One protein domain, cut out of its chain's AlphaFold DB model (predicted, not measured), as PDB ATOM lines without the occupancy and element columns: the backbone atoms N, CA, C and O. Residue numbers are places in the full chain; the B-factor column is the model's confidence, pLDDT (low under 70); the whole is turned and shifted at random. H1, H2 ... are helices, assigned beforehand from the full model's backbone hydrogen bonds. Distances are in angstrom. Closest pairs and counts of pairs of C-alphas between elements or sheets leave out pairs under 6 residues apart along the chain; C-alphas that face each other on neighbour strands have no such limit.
ATOM      1  N   VAL A  41      35.986   1.194 -48.811       55.78
ATOM      2  CA  VAL A  41      35.575   0.009 -49.566       55.78
ATOM      3  C   VAL A  41      35.081  -1.032 -48.568       55.78
ATOM      4  O   VAL A  41      35.864  -1.560 -47.782       55.78
ATOM      5  N   ALA A  42      33.778  -1.313 -48.585       54.94
ATOM      6  CA  ALA A  42      33.183  -2.409 -47.829       54.94
ATOM      7  C   ALA A  42      33.003  -3.607 -48.765       54.94
ATOM      8  O   ALA A  42      32.294  -3.520 -49.768       54.94
ATOM      9  N   MET A  43      33.661  -4.722 -48.453       63.84
ATOM     10  CA  MET A  43      33.552  -5.961 -49.221       63.84
ATOM     11  C   MET A  43      33.014  -7.071 -48.334       63.84
ATOM     12  O   MET A  43      33.556  -7.344 -47.261       63.84
ATOM     13  N   THR A  44      31.972  -7.751 -48.808       63.78
ATOM     14  CA  THR A  44      31.558  -9.029 -48.232       63.78
ATOM     15  C   THR A  44      32.587 -10.073 -48.637       63.78
ATOM     16  O   THR A  44      32.714 -10.410 -49.814       63.78
ATOM     17  N   ALA A  45      33.364 -10.543 -47.667       68.50
ATOM     18  CA  ALA A  45      34.372 -11.563 -47.905       68.50
ATOM     19  C   ALA A  45      33.718 -12.953 -47.957       68.50
ATOM     20  O   ALA A  45      32.732 -13.208 -47.269       68.50
ATOM     21  N   GLU A  46      34.263 -13.867 -48.757       71.81
ATOM     22  CA  GLU A  46      33.848 -15.274 -48.726       71.81
ATOM     23  C   GLU A  46      34.391 -15.984 -47.475       71.81
ATOM     24  O   GLU A  46      35.385 -15.556 -46.886       71.81
ATOM     25  N   ALA A  47      33.809 -17.136 -47.119       74.69
ATOM     26  CA  ALA A  47      34.225 -17.954 -45.970       74.69
ATOM     27  C   ALA A  47      35.730 -18.273 -45.959       74.69
ATOM     28  O   ALA A  47      36.367 -18.374 -44.910       74.69
ATOM     29  N   ALA A  48      36.324 -18.412 -47.148       76.19
ATOM     30  CA  ALA A  48      37.748 -18.658 -47.311       76.19
ATOM     31  C   ALA A  48      38.630 -17.527 -46.750       76.19
ATOM     32  O   ALA A  48      39.804 -17.772 -46.484       76.19
ATOM     33  N   HIS A  49      38.094 -16.324 -46.540       70.69
ATOM     34  CA  HIS A  49      38.820 -15.135 -46.092       70.69
ATOM     35  C   HIS A  49      38.503 -14.719 -44.650       70.69
ATOM     36  O   HIS A  49      38.987 -13.686 -44.203       70.69
ATOM     37  N   ASP A  50      37.771 -15.542 -43.896       74.94
ATOM     38  CA  ASP A  50      37.478 -15.298 -42.475       74.94
ATOM     39  C   ASP A  50      38.733 -15.419 -41.579       74.94
ATOM     40  O   ASP A  50      38.831 -14.843 -40.501       74.94
ATOM     41  N   LYS A  51      39.769 -16.125 -42.057       76.44
ATOM     42  CA  LYS A  51      41.058 -16.260 -41.357       76.44
ATOM     43  C   LYS A  51      42.023 -15.139 -41.740       76.44
ATOM     44  O   LYS A  51      42.294 -14.953 -42.926       76.44
ATOM     45  N   ASP A  52      42.672 -14.521 -40.754       72.06
ATOM     46  CA  ASP A  52      43.573 -13.363 -40.921       72.06
ATOM     47  C   ASP A  52      44.572 -13.469 -42.077       72.06
ATOM     48  O   ASP A  52      44.666 -12.562 -42.901       72.06
ATOM     49  N   LYS A  53      45.278 -14.602 -42.207       74.44
ATOM     50  CA  LYS A  53      46.264 -14.797 -43.288       74.44
ATOM     51  C   LYS A  53      45.646 -14.733 -44.689       74.44
ATOM     52  O   LYS A  53      46.275 -14.229 -45.611       74.44
ATOM     53  N   ARG A  54      44.431 -15.261 -44.858       77.19
ATOM     54  CA  ARG A  54      43.705 -15.249 -46.140       77.19
ATOM     55  C   ARG A  54      42.939 -13.943 -46.337       77.19
ATOM     56  O   ARG A  54      42.739 -13.518 -47.467       77.19
ATOM     57  N   ARG A  55      42.542 -13.276 -45.257       75.19
ATOM     58  CA  ARG A  55      41.969 -11.927 -45.289       75.19
ATOM     59  C   ARG A  55      42.983 -10.906 -45.796       75.19
ATOM     60  O   ARG A  55      42.677 -10.129 -46.689       75.19
ATOM     61  N   ALA A  56      44.225 -10.989 -45.317       75.31
ATOM     62  CA  ALA A  56      45.321 -10.123 -45.748       75.31
ATOM     63  C   ALA A  56      45.608 -10.210 -47.260       75.31
ATOM     64  O   ALA A  56      45.971  -9.208 -47.873       75.31
ATOM     65  N   SER A  57      45.397 -11.371 -47.897       80.50
ATOM     66  CA  SER A  57      45.614 -11.504 -49.345       80.50
ATOM     67  C   SER A  57      44.604 -10.736 -50.202       80.50
ATOM     68  O   SER A  57      44.898 -10.501 -51.373       80.50
ATOM     69  N   LEU A  58      43.459 -10.310 -49.645       76.00
ATOM     70  CA  LEU A  58      42.510  -9.421 -50.337       76.00
ATOM     71  C   LEU A  58      43.134  -8.056 -50.665       76.00
ATOM     72  O   LEU A  58      42.701  -7.387 -51.593       76.00
ATOM     73  N   PHE A  59      44.184  -7.670 -49.938       75.81
ATOM     74  CA  PHE A  59      44.857  -6.379 -50.072       75.81
ATOM     75  C   PHE A  59      46.167  -6.466 -50.871       75.81
ATOM     76  O   PHE A  59      47.013  -5.574 -50.802       75.81
ATOM     77  N   LYS A  60      46.380  -7.543 -51.639       81.12
ATOM     78  CA  LYS A  60      47.586  -7.697 -52.463       81.12
ATOM     79  C   LYS A  60      47.687  -6.562 -53.491       81.12
ATOM     80  O   LYS A  60      46.775  -6.357 -54.282       81.12
ATOM     81  N   GLY A  61      48.826  -5.868 -53.512       81.19
ATOM     82  CA  GLY A  61      49.078  -4.748 -54.430       81.19
ATOM     83  C   GLY A  61      48.511  -3.406 -53.960       81.19
ATOM     84  O   GLY A  61      48.758  -2.392 -54.609       81.19
ATOM     85  N   PHE A  62      47.819  -3.373 -52.815       79.06
ATOM     86  CA  PHE A  62      47.282  -2.139 -52.245       79.06
ATOM     87  C   PHE A  62      48.389  -1.114 -51.971       79.06
ATOM     88  O   PHE A  62      48.242   0.043 -52.340       79.06
ATOM     89  N   ASP A  63      49.538  -1.550 -51.442       76.12
ATOM     90  CA  ASP A  63      50.701  -0.684 -51.186       76.12
ATOM     91  C   ASP A  63      51.267  -0.016 -52.448       76.12
ATOM     92  O   ASP A  63      51.870   1.051 -52.368       76.12
ATOM     93  N   THR A  64      51.090  -0.639 -53.617       84.00
ATOM     94  CA  THR A  64      51.551  -0.098 -54.902       84.00
ATOM     95  C   THR A  64      50.598   0.966 -55.444       84.00
ATOM     96  O   THR A  64      51.046   1.933 -56.050       84.00
ATOM     97  N   VAL A  65      49.288   0.788 -55.242       76.94
ATOM     98  CA  VAL A  65      48.242   1.679 -55.777       76.94
ATOM     99  C   VAL A  65      47.935   2.835 -54.822       76.94
ATOM    100  O   VAL A  65      47.680   3.951 -55.265       76.94
ATOM    101  N   ALA A  66      47.975   2.577 -53.517       71.81
ATOM    102  CA  ALA A  66      47.670   3.528 -52.456       71.81
ATOM    103  C   ALA A  66      48.823   3.560 -51.432       71.81
ATOM    104  O   ALA A  66      48.702   3.004 -50.334       71.81
ATOM    105  N   PRO A  67      49.963   4.183 -51.788       74.12
ATOM    106  CA  PRO A  67      51.109   4.284 -50.895       74.12
ATOM    107  C   PRO A  67      50.808   5.205 -49.704       74.12
ATOM    108  O   PRO A  67      50.091   6.200 -49.822       74.12
ATOM    109  N   GLY A  68      51.386   4.894 -48.543       73.12
ATOM    110  CA  GLY A  68      51.239   5.691 -47.324       73.12
ATOM    111  C   GLY A  68      51.183   4.851 -46.049       73.12
ATOM    112  O   GLY A  68      51.197   3.616 -46.091       73.12
ATOM    113  N   ASP A  69      51.120   5.547 -44.913       66.12
ATOM    114  CA  ASP A  69      51.089   4.950 -43.576       66.12
ATOM    115  C   ASP A  69      49.888   4.000 -43.389       66.12
ATOM    116  O   ASP A  69      48.787   4.249 -43.887       66.12
ATOM    117  N   VAL A  70      50.092   2.896 -42.664       63.06
ATOM    118  CA  VAL A  70      49.053   1.896 -42.370       63.06
ATOM    119  C   VAL A  70      47.891   2.466 -41.552       63.06
ATOM    120  O   VAL A  70      46.760   2.028 -41.720       63.06
ATOM    121  N   THR A  71      48.137   3.488 -40.733       59.19
ATOM    122  CA  THR A  71      47.117   4.209 -39.949       59.19
ATOM    123  C   THR A  71      46.081   4.910 -40.826       59.19
ATOM    124  O   THR A  71      44.952   5.133 -40.397       59.19
ATOM    125  N   ARG A  72      46.430   5.192 -42.086       57.75
ATOM    126  CA  ARG A  72      45.528   5.763 -43.093       57.75
ATOM    127  C   ARG A  72      44.616   4.718 -43.746       57.75
ATOM    128  O   ARG A  72      43.788   5.055 -44.590       57.75
ATOM    129  N   ARG A  73      44.785   3.437 -43.408       66.56
ATOM    130  CA  ARG A  73      44.063   2.319 -44.018       66.56
ATOM    131  C   ARG A  73      42.920   1.914 -43.100       66.56
ATOM    132  O   ARG A  73      43.121   1.214 -42.114       66.56
ATOM    133  N   GLN A  74      41.710   2.333 -43.448       58.94
ATOM    134  CA  GLN A  74      40.491   1.809 -42.841       58.94
ATOM    135  C   GLN A  74      39.872   0.797 -43.801       58.94
ATOM    136  O   GLN A  74      39.302   1.167 -44.825       58.94
ATOM    137  N   ALA A  75      40.028  -0.488 -43.492       61.91
ATOM    138  CA  ALA A  75      39.388  -1.565 -44.232       61.91
ATOM    139  C   ALA A  75      38.529  -2.385 -43.274       61.91
ATOM    140  O   ALA A  75      39.036  -3.041 -42.365       61.91
ATOM    141  N   GLU A  76      37.221  -2.348 -43.492       63.50
ATOM    142  CA  GLU A  76      36.279  -3.186 -42.769       63.50
ATOM    143  C   GLU A  76      35.915  -4.381 -43.642       63.50
ATOM    144  O   GLU A  76      35.237  -4.269 -44.661       63.50
ATOM    145  N   THR A  77      36.399  -5.546 -43.230       67.25
ATOM    146  CA  THR A  77      35.997  -6.834 -43.793       67.25
ATOM    147  C   THR A  77      35.167  -7.553 -42.747       67.25
ATOM    148  O   THR A  77      35.678  -7.839 -41.660       67.25
ATOM    149  N   ILE A  78      33.925  -7.872 -43.084       73.81
ATOM    150  CA  ILE A  78      33.059  -8.708 -42.262       73.81
ATOM    151  C   ILE A  78      32.659  -9.935 -43.074       73.81
ATOM    152  O   ILE A  78      32.311  -9.833 -44.255       73.81
ATOM    153  N   TYR A  79      32.742 -11.101 -42.445       79.00
ATOM    154  CA  TYR A  79      32.178 -12.330 -42.974       79.00
ATOM    155  C   TYR A  79      30.921 -12.657 -42.174       79.00
ATOM    156  O   TYR A  79      30.975 -12.800 -40.954       79.00
ATOM    157  N   ILE A  80      29.785 -12.753 -42.864       80.69
ATOM    158  CA  ILE A  80      28.522 -13.206 -42.277       80.69
ATOM    159  C   ILE A  80      28.108 -14.468 -43.040       80.69
ATOM    160  O   ILE A  80      27.698 -14.360 -44.202       80.69
ATOM    161  N   PRO A  81      28.237 -15.664 -42.435       81.00
ATOM    162  CA  PRO A  81      27.757 -16.889 -43.055       81.00
ATOM    163  C   PRO A  81      26.241 -16.801 -43.252       81.00
ATOM    164  O   PRO A  81      25.522 -16.400 -42.342       81.00
ATOM    165  N   ASP A  82      25.768 -17.177 -44.442       87.44
ATOM    166  CA  ASP A  82      24.341 -17.142 -44.801       87.44
ATOM    167  C   ASP A  82      23.674 -15.776 -44.513       87.44
ATOM    168  O   ASP A  82      22.650 -15.662 -43.836       87.44
ATOM    169  N   LEU A  83      24.284 -14.708 -45.045       85.81
ATOM    170  CA  LEU A  83      23.861 -13.317 -44.846       85.81
ATOM    171  C   LEU A  83      22.357 -13.089 -45.063       85.81
ATOM    172  O   LEU A  83      21.756 -12.287 -44.351       85.81
ATOM    173  N   ARG A  84      21.732 -13.774 -46.031       87.06
ATOM    174  CA  ARG A  84      20.292 -13.610 -46.302       87.06
ATOM    175  C   ARG A  84      19.447 -14.098 -45.135       87.06
ATOM    176  O   ARG A  84      18.539 -13.389 -44.710       87.06
ATOM    177  N   ASN A  85      19.750 -15.283 -44.620       91.12
ATOM    178  CA  ASN A  85      19.041 -15.840 -43.481       91.12
ATOM    179  C   ASN A  85      19.292 -15.007 -42.221       91.12
ATOM    180  O   ASN A  85      18.347 -14.668 -41.512       91.12
ATOM    181  N   TRP A  86      20.540 -14.583 -41.996       92.50
ATOM    182  CA  TRP A  86      20.875 -13.688 -40.890       92.50
ATOM    183  C   TRP A  86      20.081 -12.372 -40.950       92.50
ATOM    184  O   TRP A  86      19.441 -12.000 -39.970       92.50
ATOM    185  N   MET A  87      20.029 -11.714 -42.114       92.38
ATOM    186  CA  MET A  87      19.231 -10.498 -42.320       92.38
ATOM    187  C   MET A  87      17.736 -10.749 -42.100       92.38
ATOM    188  O   MET A  87      17.052  -9.922 -41.498       92.38
ATOM    189  N   SER A  88      17.222 -11.898 -42.550       94.62
ATOM    190  CA  SER A  88      15.823 -12.271 -42.331       94.62
ATOM    191  C   SER A  88      15.510 -12.403 -40.839       94.62
ATOM    192  O   SER A  88      14.520 -11.841 -40.377       94.62
ATOM    193  N   GLN A  89      16.366 -13.082 -40.075       95.62
ATOM    194  CA  GLN A  89      16.204 -13.240 -38.625       95.62
ATOM    195  C   GLN A  89      16.336 -11.902 -37.892       95.62
ATOM    196  O   GLN A  89      15.528 -11.588 -37.020       95.62
ATOM    197  N   PHE A  90      17.321 -11.088 -38.277       94.25
ATOM    198  CA  PHE A  90      17.517  -9.753 -37.723       94.25
ATOM    199  C   PHE A  90      16.282  -8.869 -37.938       94.25
ATOM    200  O   PHE A  90      15.771  -8.282 -36.986       94.25
ATOM    201  N   SER A  91      15.761  -8.825 -39.167       96.44
ATOM    202  CA  SER A  91      14.574  -8.030 -39.490       96.44
ATOM    203  C   SER A  91      13.333  -8.491 -38.719       96.44
ATOM    204  O   SER A  91      12.613  -7.651 -38.186       96.44
ATOM    205  N   ALA A  92      13.127  -9.803 -38.563       97.38
ATOM    206  CA  ALA A  92      12.034 -10.345 -37.759       97.38
ATOM    207  C   ALA A  92      12.121  -9.910 -36.285       97.38
ATOM    208  O   ALA A  92      11.114  -9.523 -35.695       97.38
ATOM    209  N   ASN A  93      13.324  -9.918 -35.700       96.94
ATOM    210  CA  ASN A  93      13.535  -9.445 -34.329       96.94
ATOM    211  C   ASN A  93      13.253  -7.943 -34.191       96.94
ATOM    212  O   ASN A  93      12.609  -7.529 -33.227       96.94
ATOM    213  N   ALA A  94      13.701  -7.135 -35.153       96.25
ATOM    214  CA  ALA A  94      13.456  -5.696 -35.159       96.25
ATOM    215  C   ALA A  94      11.958  -5.373 -35.275       96.25
ATOM    216  O   ALA A  94      11.447  -4.575 -34.494       96.25
ATOM    217  N   ILE A  95      11.243  -6.038 -36.193       96.00
ATOM    218  CA  ILE A  95       9.786  -5.898 -36.352       96.00
ATOM    219  C   ILE A  95       9.081  -6.238 -35.041       96.00
ATOM    220  O   ILE A  95       8.318  -5.421 -34.535       96.00
ATOM    221  N   LYS A  96       9.405  -7.391 -34.444       96.75
ATOM    222  CA  LYS A  96       8.812  -7.824 -33.176       96.75
ATOM    223  C   LYS A  96       9.010  -6.794 -32.063       96.75
ATOM    224  O   LYS A  96       8.090  -6.546 -31.292       96.75
ATOM    225  N   GLN A  97      10.200  -6.200 -31.969       95.62
ATOM    226  CA  GLN A  97      10.487  -5.180 -30.961       95.62
ATOM    227  C   GLN A  97       9.683  -3.895 -31.199       95.62
ATOM    228  O   GLN A  97       9.198  -3.296 -30.243       95.62
ATOM    229  N   ILE A  98       9.540  -3.478 -32.459       94.69
ATOM    230  CA  ILE A  98       8.760  -2.293 -32.837       94.69
ATOM    231  C   ILE A  98       7.268  -2.514 -32.555       94.69
ATOM    232  O   ILE A  98       6.612  -1.615 -32.036       94.69
ATOM    233  N   GLU A  99       6.735  -3.694 -32.868       95.31
ATOM    234  CA  GLU A  99       5.339  -4.052 -32.589       95.31
ATOM    235  C   GLU A  99       5.064  -4.112 -31.087       95.31
ATOM    236  O   GLU A  99       4.111  -3.493 -30.628       95.31
ATOM    237  N   ALA A 100       5.938  -4.768 -30.315       92.81
ATOM    238  CA  ALA A 100       5.826  -4.800 -28.860       92.81
ATOM    239  C   ALA A 100       5.863  -3.390 -28.257       92.81
ATOM    240  O   ALA A 100       5.061  -3.078 -27.388       92.81
ATOM    241  N   TRP A 101       6.757  -2.524 -28.750       92.00
ATOM    242  CA  TRP A 101       6.805  -1.133 -28.310       92.00
ATOM    243  C   TRP A 101       5.512  -0.384 -28.639       92.00
ATOM    244  O   TRP A 101       4.997   0.291 -27.762       92.00
ATOM    245  N   ARG A 102       4.981  -0.521 -29.863       82.12
ATOM    246  CA  ARG A 102       3.732   0.130 -30.295       82.12
ATOM    247  C   ARG A 102       2.533  -0.291 -29.446       82.12
ATOM    248  O   ARG A 102       1.665   0.533 -29.206       82.12
ATOM    249  N   ASP A 103       2.466  -1.558 -29.060       81.00
ATOM    250  CA  ASP A 103       1.329  -2.099 -28.316       81.00
ATOM    251  C   ASP A 103       1.413  -1.778 -26.797       81.00
ATOM    252  O   ASP A 103       0.416  -1.929 -26.091       81.00
ATOM    253  N   ASP A 104       2.570  -1.297 -26.312       71.69
ATOM    254  CA  ASP A 104       2.835  -0.848 -24.928       71.69
ATOM    255  C   ASP A 104       2.728   0.689 -24.728       71.69
ATOM    256  O   ASP A 104       2.911   1.171 -23.602       71.69
ATOM    257  N   VAL A 105       2.438   1.472 -25.780       53.81
ATOM    258  CA  VAL A 105       2.152   2.931 -25.718       53.81
ATOM    259  C   VAL A 105       0.713   3.259 -26.094       53.81
ATOM    260  O   VAL A 105       0.191   4.231 -25.504       53.81
TER     261      VAL A 105
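Overview. This is residues 41 to 105 of the 105 residues of an uncharacterized protein of Pseudomonas mandelii JR-1 (UniProt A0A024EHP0). What does the model look like? One long helix, H3, sticks out as an arm from a small, loose head of mostly unnamed chain that holds the short helices H1 and H2. In the head the chain makes a wide loop, and residues 43 to 44 pair with residues 77 to 78, parallel, where its two ends meet. How large is it, and what is it made of? The 65 printed residues have three named helices, in the order H1, H2, H3, and no named strand, and the class is all helix. The whole is extended, with a radius of gyration of the C-alphas of 18.5 A and spans of 57 by 25 by 15 A, and the arm makes much of the length.

Arrangement. Does H3, residues 83 to 103, touch another helix? It touches no helix: H1, residues 52 to 59, and H2, residues 62 to 65, are each apart from it. Residues 84 to 105, of which 84 to 103 belong to H3, stand free. How do H1 and H2 stand? They meet only through their link, which is tight, with 2 residues. What do the backbones show? In H3 every O i to N i+4 pair is within hydrogen-bond range. In H1 1 of 4 is, beside 4 of 5 O i to N i+3 pairs, and H2 is too short for an O i to N i+4 pair.

Along the chain. Where does H3 run? From C-alpha 83 at (23.861, -13.317, -44.846) to C-alpha 103 at (1.329, -2.099, -28.316), 30.1 A. Where does H1 begin, and how long are the short helices? C-alpha 52 is at (43.573, -13.363, -40.921); H1 is 11.6 A long and H2 5.3 A.

Size, cuts and confidence. How far does it reach? The two C-alphas farthest apart, those of Thr 64 and Val 105, are 57.5 A apart. Is it continuous? The printed part has no cut, and the link from H2 to H3 is long, with 17 residues. Where is confidence low? Residues 41 to 45, 69 to 77 and 105 have pLDDT under 70.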